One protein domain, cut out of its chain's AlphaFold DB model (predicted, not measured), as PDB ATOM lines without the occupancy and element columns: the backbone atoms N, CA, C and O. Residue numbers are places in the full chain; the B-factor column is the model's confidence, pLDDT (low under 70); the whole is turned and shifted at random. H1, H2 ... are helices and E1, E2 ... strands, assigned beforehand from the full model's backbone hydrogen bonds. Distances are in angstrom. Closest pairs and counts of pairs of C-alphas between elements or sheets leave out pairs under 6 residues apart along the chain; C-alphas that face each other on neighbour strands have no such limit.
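AT A GLANCE: This is residues 11 to 90 of the 240 residues of the protein "Cytochrome P450" of Novosphingobium barchaimii LL02 (UniProt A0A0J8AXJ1). A small two-stranded hairpin, E1 and E2, sits in the middle; the unnamed stretch of residues 11 to 39 winds past it, H1 and H2 make a corner at one end, and H3 leads to a free tail, residues 83 to 88. The 80 printed residues run H1, H2, E1, E2, H3, class mixed, with under half in named elements. The whole is compact, radius of gyration of the C-alphas 13.4 A, spanning 35 by 31 by 25 A.

IN THESE COORDINATES: H1 is residues 40 to 44, from C-alpha 40 at (199.767, 123.691, 223.700); H2, 46 to 56, 14.8 A; E1, 60 to 63; E2, 70 to 73; H3, 76 to 84, 12.0 A, to C-alpha 84 at (205.739, 148.266, 204.049).

HOW THE PARTS SIT: E1 and E2 are antiparallel; N 63 and O 70 are 2.8 A apart. Residues 31 to 32 pair parallel with 62 to 63. H1 and H2 only just touch, only at the corner, closest C-alphas Phe 42 and Phe 49, 5.5 A. H2 and H3 are apart. In H1, H2 and H3 every O i to N i+4 pair is within hydrogen-bond range.

THE WHOLE: The printed part has no cut and no long link; no printed residue is under 70.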
ATOM      1  N   PRO A  11     188.991 152.419 218.144       81.62
ATOM      2  CA  PRO A  11     188.692 151.838 216.849       81.62
ATOM      3  C   PRO A  11     187.400 151.021 216.916       81.62
ATOM      4  O   PRO A  11     187.172 150.255 217.852       81.62
ATOM      5  N   VAL A  12     186.570 151.150 215.880       78.69
ATOM      6  CA  VAL A  12     185.238 150.515 215.801       78.69
ATOM      7  C   VAL A  12     185.290 149.168 215.060       78.69
ATOM      8  O   VAL A  12     184.270 148.641 214.620       78.69
ATOM      9  N   PHE A  13     186.484 148.593 214.878       77.50
ATOM     10  CA  PHE A  13     186.635 147.327 214.163       77.50
ATOM     11  C   PHE A  13     186.101 146.163 215.013       77.50
ATOM     12  O   PHE A  13     186.565 145.968 216.143       77.50
ATOM     13  N   PRO A  14     185.147 145.364 214.499       74.69
ATOM     14  CA  PRO A  14     184.649 144.209 215.229       74.69
ATOM     15  C   PRO A  14     185.774 143.183 215.390       74.69
ATOM     16  O   PRO A  14     186.373 142.735 214.413       74.69
ATOM     17  N   ARG A  15     186.055 142.778 216.634       77.88
ATOM     18  CA  ARG A  15     186.927 141.629 216.894       77.88
ATOM     19  C   ARG A  15     186.104 140.355 216.798       77.88
ATOM     20  O   ARG A  15     185.474 139.948 217.771       77.88
ATOM     21  N   HIS A  16     186.112 139.749 215.619       87.00
ATOM     22  CA  HIS A  16     185.520 138.436 215.414       87.00
ATOM     23  C   HIS A  16     186.322 137.369 216.150       87.00
ATOM     24  O   HIS A  16     187.551 137.401 216.135       87.00
ATOM     25  N   VAL A  17     185.635 136.431 216.791       88.94
ATOM     26  CA  VAL A  17     186.242 135.316 217.527       88.94
ATOM     27  C   VAL A  17     185.446 134.061 217.208       88.94
ATOM     28  O   VAL A  17     184.221 134.093 217.249       88.94
ATOM     29  N   GLY A  18     186.134 132.957 216.927       89.12
ATOM     30  CA  GLY A  18     185.492 131.659 216.735       89.12
ATOM     31  C   GLY A  18     184.973 131.415 215.315       89.12
ATOM     32  O   GLY A  18     184.919 132.310 214.468       89.12
ATOM     33  N   MET A  19     184.659 130.147 215.038       92.12
ATOM     34  CA  MET A  19     184.284 129.669 213.699       92.12
ATOM     35  C   MET A  19     182.942 130.238 213.224       92.12
ATOM     36  O   MET A  19     182.722 130.409 212.029       92.12
ATOM     37  N   ASP A  20     182.050 130.545 214.158       92.62
ATOM     38  CA  ASP A  20     180.729 131.125 213.928       92.62
ATOM     39  C   ASP A  20     180.781 132.594 213.483       92.62
ATOM     40  O   ASP A  20     179.806 133.101 212.933       92.62
ATOM     41  N   GLN A  21     181.923 133.264 213.666       93.94
ATOM     42  CA  GLN A  21     182.128 134.663 213.285       93.94
ATOM     43  C   GLN A  21     183.080 134.842 212.099       93.94
ATOM     44  O   GLN A  21     183.632 135.926 211.898       93.94
ATOM     45  N   VAL A  22     183.311 133.795 211.303       95.38
ATOM     46  CA  VAL A  22     184.099 133.920 210.074       95.38
ATOM     47  C   VAL A  22     183.319 134.759 209.044       95.38
ATOM     48  O   VAL A  22     182.184 134.407 208.710       95.38
ATOM     49  N   PRO A  23     183.887 135.860 208.514       94.25
ATOM     50  CA  PRO A  23     183.211 136.677 207.511       94.25
ATOM     51  C   PRO A  23     182.925 135.909 206.216       94.25
ATOM     52  O   PRO A  23     183.759 135.144 205.739       94.25
ATOM     53  N   ALA A  24     181.788 136.193 205.573       95.62
ATOM     54  CA  ALA A  24     181.346 135.493 204.360       95.62
ATOM     55  C   ALA A  24     182.307 135.599 203.156       95.62
ATOM     56  O   ALA A  24     182.216 134.804 202.227       95.62
ATOM     57  N   HIS A  25     183.207 136.588 203.152       95.75
ATOM     58  CA  HIS A  25     184.205 136.765 202.095       95.75
ATOM     59  C   HIS A  25     185.453 135.887 202.279       95.75
ATOM     60  O   HIS A  25     186.298 135.861 201.388       95.75
ATOM     61  N   VAL A  26     185.609 135.211 203.423       97.38
ATOM     62  CA  VAL A  26     186.752 134.331 203.687       97.38
ATOM     63  C   VAL A  26     186.518 132.984 202.991       97.38
ATOM     64  O   VAL A  26     185.535 132.308 203.306       97.38
ATOM     65  N   PRO A  27     187.403 132.554 202.074       97.62
ATOM     66  CA  PRO A  27     187.269 131.258 201.419       97.62
ATOM     67  C   PRO A  27     187.383 130.105 202.432       97.62
ATOM     68  O   PRO A  27     188.355 130.077 203.198       97.62
ATOM     69  N   PRO A  28     186.439 129.140 202.458       96.50
ATOM     70  CA  PRO A  28     186.440 128.052 203.438       96.50
ATOM     71  C   PRO A  28     187.740 127.242 203.478       96.50
ATOM     72  O   PRO A  28     188.185 126.813 204.541       96.50
ATOM     73  N   GLU A  29     188.391 127.068 202.332       96.38
ATOM     74  CA  GLU A  29     189.648 126.339 202.180       96.38
ATOM     75  C   GLU A  29     190.861 127.034 202.815       96.38
ATOM     76  O   GLU A  29     191.898 126.388 203.000       96.38
ATOM     77  N   LEU A  30     190.748 128.315 203.186       97.56
ATOM     78  CA  LEU A  30     191.788 129.095 203.872       97.56
ATOM     79  C   LEU A  30     191.558 129.218 205.380       97.56
ATOM     80  O   LEU A  30     192.439 129.713 206.079       97.56
ATOM     81  N   ILE A  31     190.418 128.756 205.898       97.38
ATOM     82  CA  ILE A  31     190.119 128.811 207.332       97.38
ATOM     83  C   ILE A  31     190.984 127.784 208.069       97.38
ATOM     84  O   ILE A  31     191.010 126.601 207.713       97.38
ATOM     85  N   ARG A  32     191.707 128.218 209.101       95.44
ATOM     86  CA  ARG A  32     192.526 127.366 209.972       95.44
ATOM     87  C   ARG A  32     192.229 127.660 211.433       95.44
ATOM     88  O   ARG A  32     191.761 128.731 211.787       95.44
ATOM     89  N   GLN A  33     192.549 126.687 212.271       94.06
ATOM     90  CA  GLN A  33     192.639 126.853 213.713       94.06
ATOM     91  C   GLN A  33     194.038 126.377 214.107       94.06
ATOM     92  O   GLN A  33     194.236 125.227 214.491       94.06
ATOM     93  N   SER A  34     195.036 127.224 213.855       92.12
ATOM     94  CA  SER A  34     196.450 126.845 213.929       92.12
ATOM     95  C   SER A  34     196.930 126.655 215.363       92.12
ATOM     96  O   SER A  34     197.829 125.854 215.593       92.12
ATOM     97  N   GLY A  35     196.339 127.363 216.329       91.00
ATOM     98  CA  GLY A  35     196.838 127.380 217.706       91.00
ATOM     99  C   GLY A  35     198.138 128.172 217.857       91.00
ATOM    100  O   GLY A  35     198.823 128.034 218.869       91.00
ATOM    101  N   LEU A  36     198.487 129.007 216.876       91.00
ATOM    102  CA  LEU A  36     199.591 129.952 216.996       91.00
ATOM    103  C   LEU A  36     199.393 130.833 218.248       91.00
ATOM    104  O   LEU A  36     198.261 131.129 218.630       91.00
ATOM    105  N   THR A  37     200.499 131.165 218.922       87.00
ATOM    106  CA  THR A  37     200.613 131.930 220.184       87.00
ATOM    107  C   THR A  37     199.994 131.328 221.450       87.00
ATOM    108  O   THR A  37     200.508 131.598 222.532       87.00
ATOM    109  N   PHE A  38     198.951 130.499 221.358       84.94
ATOM    110  CA  PHE A  38     198.181 130.053 222.535       84.94
ATOM    111  C   PHE A  38     198.010 128.537 222.657       84.94
ATOM    112  O   PHE A  38     197.662 128.035 223.726       84.94
ATOM    113  N   GLY A  39     198.202 127.801 221.565       90.12
ATOM    114  CA  GLY A  39     198.027 126.356 221.529       90.12
ATOM    115  C   GLY A  39     199.117 125.628 222.320       90.12
ATOM    116  O   GLY A  39     200.256 126.099 222.371       90.12
ATOM    117  N   PRO A  40     198.806 124.456 222.904       92.88
ATOM    118  CA  PRO A  40     199.767 123.691 223.700       92.88
ATOM    119  C   PRO A  40     201.028 123.328 222.906       92.88
ATOM    120  O   PRO A  40     202.125 123.402 223.449       92.88
ATOM    121  N   ASP A  41     200.887 123.022 221.613       94.00
ATOM    122  CA  ASP A  41     202.019 122.690 220.741       94.00
ATOM    123  C   ASP A  41     202.954 123.891 220.526       94.00
ATOM    124  O   ASP A  41     204.174 123.740 220.571       94.00
ATOM    125  N   PHE A  42     202.395 125.098 220.348       93.94
ATOM    126  CA  PHE A  42     203.186 126.327 220.234       93.94
ATOM    127  C   PHE A  42     203.910 126.640 221.546       93.94
ATOM    128  O   PHE A  42     205.091 126.966 221.531       93.94
ATOM    129  N   LEU A  43     203.219 126.525 222.684       92.62
ATOM    130  CA  LEU A  43     203.798 126.824 223.997       92.62
ATOM    131  C   LEU A  43     204.889 125.825 224.401       92.62
ATOM    132  O   LEU A  43     205.845 126.206 225.072       92.62
ATOM    133  N   ALA A  44     204.767 124.561 223.991       96.06
ATOM    134  CA  ALA A  44     205.762 123.535 224.277       96.06
ATOM    135  C   ALA A  44     207.052 123.724 223.466       96.06
ATOM    136  O   ALA A  44     208.142 123.493 223.990       96.06
ATOM    137  N   ASN A  45     206.940 124.112 222.191       96.75
ATOM    138  CA  ASN A  45     208.095 124.296 221.315       96.75
ATOM    139  C   ASN A  45     207.788 125.289 220.174       96.75
ATOM    140  O   ASN A  45     207.474 124.878 219.050       96.75
ATOM    141  N   PRO A  46     207.891 126.606 220.429       96.00
ATOM    142  CA  PRO A  46     207.456 127.621 219.473       96.00
ATOM    143  C   PRO A  46     208.312 127.628 218.204       96.00
ATOM    144  O   PRO A  46     207.800 127.909 217.126       96.00
ATOM    145  N   HIS A  47     209.599 127.288 218.290       95.50
ATOM    146  CA  HIS A  47     210.484 127.292 217.124       95.50
ATOM    147  C   HIS A  47     210.145 126.167 216.139       95.50
ATOM    148  O   HIS A  47     209.963 126.445 214.950       95.50
ATOM    149  N   ASP A  48     209.979 124.932 216.622       96.94
ATOM    150  CA  ASP A  48     209.595 123.806 215.761       96.94
ATOM    151  C   ASP A  48     208.160 123.962 215.251       96.94
ATOM    152  O   ASP A  48     207.877 123.651 214.092       96.94
ATOM    153  N   PHE A  49     207.263 124.512 216.077       96.88
ATOM    154  CA  PHE A  49     205.916 124.865 215.644       96.88
ATOM    155  C   PHE A  49     205.953 125.854 214.472       96.88
ATOM    156  O   PHE A  49     205.301 125.615 213.458       96.88
ATOM    157  N   MET A  50     206.730 126.939 214.573       95.88
ATOM    158  CA  MET A  50     206.834 127.950 213.511       95.88
ATOM    159  C   MET A  50     207.465 127.387 212.232       95.88
ATOM    160  O   MET A  50     206.997 127.689 211.134       95.88
ATOM    161  N   ALA A  51     208.481 126.526 212.352       95.12
ATOM    162  CA  ALA A  51     209.059 125.830 211.204       95.12
ATOM    163  C   ALA A  51     208.014 124.943 210.505       95.12
ATOM    164  O   ALA A  51     207.803 125.057 209.296       95.12
ATOM    165  N   ALA A  52     207.281 124.133 211.273       95.44
ATOM    166  CA  ALA A  52     206.213 123.288 210.750       95.44
ATOM    167  C   ALA A  52     205.048 124.102 210.165       95.44
ATOM    168  O   ALA A  52     204.450 123.685 209.174       95.44
ATOM    169  N   LEU A  53     204.729 125.265 210.741       95.12
ATOM    170  CA  LEU A  53     203.700 126.175 210.237       95.12
ATOM    171  C   LEU A  53     204.027 126.615 208.807       95.12
ATOM    172  O   LEU A  53     203.163 126.549 207.934       95.12
ATOM    173  N   HIS A  54     205.285 126.989 208.550       93.44
ATOM    174  CA  HIS A  54     205.749 127.385 207.220       93.44
ATOM    175  C   HIS A  54     205.681 126.249 206.189       93.44
ATOM    176  O   HIS A  54     205.559 126.536 204.998       93.44
ATOM    177  N   GLU A  55     205.772 124.988 206.602       93.69
ATOM    178  CA  GLU A  55     205.691 123.836 205.697       93.69
ATOM    179  C   GLU A  55     204.254 123.365 205.459       93.69
ATOM    180  O   GLU A  55     203.903 122.973 204.347       93.69
ATOM    181  N   LYS A  56     203.423 123.381 206.506       92.12
ATOM    182  CA  LYS A  56     202.112 122.716 206.516       92.12
ATOM    183  C   LYS A  56     200.948 123.635 206.159       92.12
ATOM    184  O   LYS A  56     199.912 123.134 205.726       92.12
ATOM    185  N   GLN A  57     201.078 124.943 206.376       94.81
ATOM    186  CA  GLN A  57     200.000 125.902 206.125       94.81
ATOM    187  C   GLN A  57     200.172 126.631 204.788       94.81
ATOM    188  O   GLN A  57     201.297 126.769 204.297       94.81
ATOM    189  N   PRO A  58     199.071 127.127 204.185       95.75
ATOM    190  CA  PRO A  58     199.194 128.007 203.035       95.75
ATOM    191  C   PRO A  58     199.958 129.289 203.417       95.75
ATOM    192  O   PRO A  58     199.895 129.706 204.573       95.75
ATOM    193  N   PRO A  59     200.642 129.955 202.465       95.94
ATOM    194  CA  PRO A  59     201.365 131.210 202.713       95.94
ATOM    195  C   PRO A  59     200.533 132.310 203.376       95.94
ATOM    196  O   PRO A  59     201.056 133.093 204.171       95.94
ATOM    197  N   ILE A  60     199.242 132.347 203.043       97.50
ATOM    198  CA  ILE A  60     198.256 133.261 203.601       97.50
ATOM    199  C   ILE A  60     197.025 132.443 203.977       97.50
ATOM    200  O   ILE A  60     196.502 131.694 203.150       97.50
ATOM    201  N   TYR A  61     196.565 132.568 205.217       97.38
ATOM    202  CA  TYR A  61     195.386 131.854 205.706       97.38
ATOM    203  C   TYR A  61     194.644 132.667 206.767       97.38
ATOM    204  O   TYR A  61     195.214 133.574 207.370       97.38
ATOM    205  N   TYR A  62     193.367 132.353 206.976       97.00
ATOM    206  CA  TYR A  62     192.536 133.003 207.986       97.00
ATOM    207  C   TYR A  62     192.485 132.123 209.231       97.00
ATOM    208  O   TYR A  62     191.916 131.031 209.196       97.00
ATOM    209  N   ASP A  63     193.115 132.568 210.312       95.38
ATOM    210  CA  ASP A  63     193.128 131.849 211.578       95.38
ATOM    211  C   ASP A  63     191.929 132.234 212.432       95.38
ATOM    212  O   ASP A  63     191.568 133.407 212.558       95.38
ATOM    213  N   VAL A  64     191.327 131.224 213.036       94.94
ATOM    214  CA  VAL A  64     190.260 131.359 214.011       94.94
ATOM    215  C   VAL A  64     190.840 131.017 215.372       94.94
ATOM    216  O   VAL A  64     191.278 129.890 215.597       94.94
ATOM    217  N   SER A  65     190.826 131.977 216.294       88.62
ATOM    218  CA  SER A  65     191.428 131.811 217.618       88.62
ATOM    219  C   SER A  65     190.520 132.357 218.723       88.62
ATOM    220  O   SER A  65     189.696 133.233 218.451       88.62
ATOM    221  N   PRO A  66     190.686 131.913 219.984       82.94
ATOM    222  CA  PRO A  66     189.947 132.467 221.124       82.94
ATOM    223  C   PRO A  66     190.218 133.958 221.388       82.94
ATOM    224  O   PRO A  66     189.432 134.609 222.071       82.94
ATOM    225  N   MET A  67     191.329 134.502 220.880       81.25
ATOM    226  CA  MET A  67     191.755 135.885 221.139       81.25
ATOM    227  C   MET A  67     191.443 136.850 219.988       81.25
ATOM    228  O   MET A  67     191.534 138.069 220.166       81.25
ATOM    229  N   GLY A  68     191.047 136.319 218.832       88.06
ATOM    230  CA  GLY A  68     190.710 137.083 217.637       88.06
ATOM    231  C   GLY A  68     190.954 136.277 216.369       88.06
ATOM    232  O   GLY A  68     191.985 135.618 216.231       88.06
ATOM    233  N   ASN A  69     190.010 136.349 215.442       93.00
ATOM    234  CA  ASN A  69     190.163 135.825 214.098       93.00
ATOM    235  C   ASN A  69     190.961 136.830 213.262       93.00
ATOM    236  O   ASN A  69     190.663 138.028 213.295       93.00
ATOM    237  N   MET A  70     191.962 136.368 212.514       92.75
ATOM    238  CA  MET A  70     192.819 137.254 211.723       92.75
ATOM    239  C   MET A  70     193.463 136.543 210.535       92.75
ATOM    240  O   MET A  70     193.612 135.324 210.515       92.75
ATOM    241  N   TRP A  71     193.879 137.323 209.540       95.25
ATOM    242  CA  TRP A  71     194.732 136.822 208.467       95.25
ATOM    243  C   TRP A  71     196.173 136.671 208.955       95.25
ATOM    244  O   TRP A  71     196.716 137.572 209.592       95.25
ATOM    245  N   HIS A  72     196.805 135.557 208.600       95.88
ATOM    246  CA  HIS A  72     198.222 135.301 208.827       95.88
ATOM    247  C   HIS A  72     198.965 135.292 207.501       95.88
ATOM    248  O   HIS A  72     198.558 134.604 206.569       95.88
ATOM    249  N   LEU A  73     200.066 136.039 207.441       96.81
ATOM    250  CA  LEU A  73     201.006 136.058 206.325       96.81
ATOM    251  C   LEU A  73     202.305 135.434 206.840       96.81
ATOM    252  O   LEU A  73     203.015 136.049 207.633       96.81
ATOM    253  N   ILE A  74     202.589 134.193 206.443       95.94
ATOM    254  CA  ILE A  74     203.676 133.391 207.040       95.94
ATOM    255  C   ILE A  74     204.911 133.270 206.146       95.94
ATOM    256  O   ILE A  74     205.883 132.606 206.500       95.94
ATOM    257  N   LYS A  75     204.896 133.880 204.961       95.44
ATOM    258  CA  LYS A  75     206.070 133.956 204.087       95.44
ATOM    259  C   LYS A  75     206.678 135.346 204.153       95.44
ATOM    260  O   LYS A  75     205.976 136.345 204.270       95.44
ATOM    261  N   HIS A  76     208.007 135.386 204.070       96.25
ATOM    262  CA  HIS A  76     208.789 136.614 204.188       96.25
ATOM    263  C   HIS A  76     208.300 137.712 203.234       96.25
ATOM    264  O   HIS A  76     208.155 138.853 203.650       96.25
ATOM    265  N   GLU A  77     208.049 137.370 201.970       97.19
ATOM    266  CA  GLU A  77     207.676 138.333 200.928       97.19
ATOM    267  C   GLU A  77     206.332 139.004 201.233       97.19
ATOM    268  O   GLU A  77     206.243 140.232 201.219       97.19
ATOM    269  N   ASP A  78     205.329 138.205 201.606       97.06
ATOM    270  CA  ASP A  78     203.987 138.672 201.953       97.06
ATOM    271  C   ASP A  78     204.002 139.500 203.246       97.06
ATOM    272  O   ASP A  78     203.457 140.603 203.296       97.06
ATOM    273  N   ALA A  79     204.680 139.010 204.289       96.69
ATOM    274  CA  ALA A  79     204.808 139.730 205.554       96.69
ATOM    275  C   ALA A  79     205.536 141.071 205.366       96.69
ATOM    276  O   ALA A  79     205.098 142.101 205.879       96.69
ATOM    277  N   LEU A  80     206.622 141.086 204.585       97.69
ATOM    278  CA  LEU A  80     207.364 142.306 204.281       97.69
ATOM    279  C   LEU A  80     206.532 143.288 203.451       97.69
ATOM    280  O   LEU A  80     206.645 144.496 203.664       97.69
ATOM    281  N   PHE A  81     205.706 142.794 202.524       97.50
ATOM    282  CA  PHE A  81     204.747 143.621 201.800       97.50
ATOM    283  C   PHE A  81     203.764 144.271 202.777       97.50
ATOM    284  O   PHE A  81     203.665 145.497 202.788       97.50
ATOM    285  N   GLY A  82     203.124 143.489 203.651       96.06
ATOM    286  CA  GLY A  82     202.197 144.004 204.664       96.06
ATOM    287  C   GLY A  82     202.816 145.106 205.528       96.06
ATOM    288  O   GLY A  82     202.275 146.202 205.635       96.06
ATOM    289  N   LEU A  83     204.024 144.863 206.043       95.38
ATOM    290  CA  LEU A  83     204.756 145.805 206.898       95.38
ATOM    291  C   LEU A  83     205.232 147.085 206.184       95.38
ATOM    292  O   LEU A  83     205.633 148.039 206.851       95.38
ATOM    293  N   ARG A  84     205.246 147.122 204.844       96.06
ATOM    294  CA  ARG A  84     205.739 148.266 204.049       96.06
ATOM    295  C   ARG A  84     204.648 149.088 203.369       96.06
ATOM    296  O   ARG A  84     204.984 150.125 202.799       96.06
ATOM    297  N   HIS A  85     203.388 148.668 203.447       96.31
ATOM    298  CA  HIS A  85     202.258 149.351 202.810       96.31
ATOM    299  C   HIS A  85     201.242 149.821 203.862       96.31
ATOM    300  O   HIS A  85     200.143 149.273 203.930       96.31
ATOM    301  N   PRO A  86     201.583 150.819 204.705       93.00
ATOM    302  CA  PRO A  86     200.682 151.327 205.745       93.00
ATOM    303  C   PRO A  86     199.434 152.030 205.185       93.00
ATOM    304  O   PRO A  86     198.467 152.255 205.903       93.00
ATOM    305  N   ASP A  87     199.438 152.375 203.897       92.25
ATOM    306  CA  ASP A  87     198.272 152.858 203.156       92.25
ATOM    307  C   ASP A  87     197.220 151.763 202.912       92.25
ATOM    308  O   ASP A  87     196.044 152.075 202.723       92.25
ATOM    309  N   VAL A  88     197.634 150.492 202.955       94.31
ATOM    310  CA  VAL A  88     196.765 149.309 202.847       94.31
ATOM    311  C   VAL A  88     196.571 148.641 204.212       94.31
ATOM    312  O   VAL A  88     195.451 148.283 204.571       94.31
ATOM    313  N   PHE A  89     197.651 148.493 204.983       93.94
ATOM    314  CA  PHE A  89     197.695 147.839 206.292       93.94
ATOM    315  C   PHE A  89     198.018 148.861 207.383       93.94
ATOM    316  O   PHE A  89     199.165 149.015 207.802       93.94
ATOM    317  N   SER A  90     196.985 149.578 207.819       92.06
ATOM    318  CA  SER A  90     197.088 150.546 208.911       92.06
ATOM    319  C   SER A  90     197.510 149.879 210.223       92.06
ATOM    320  O   SER A  90     197.132 148.740 210.507       92.06
TER     321      SER A  90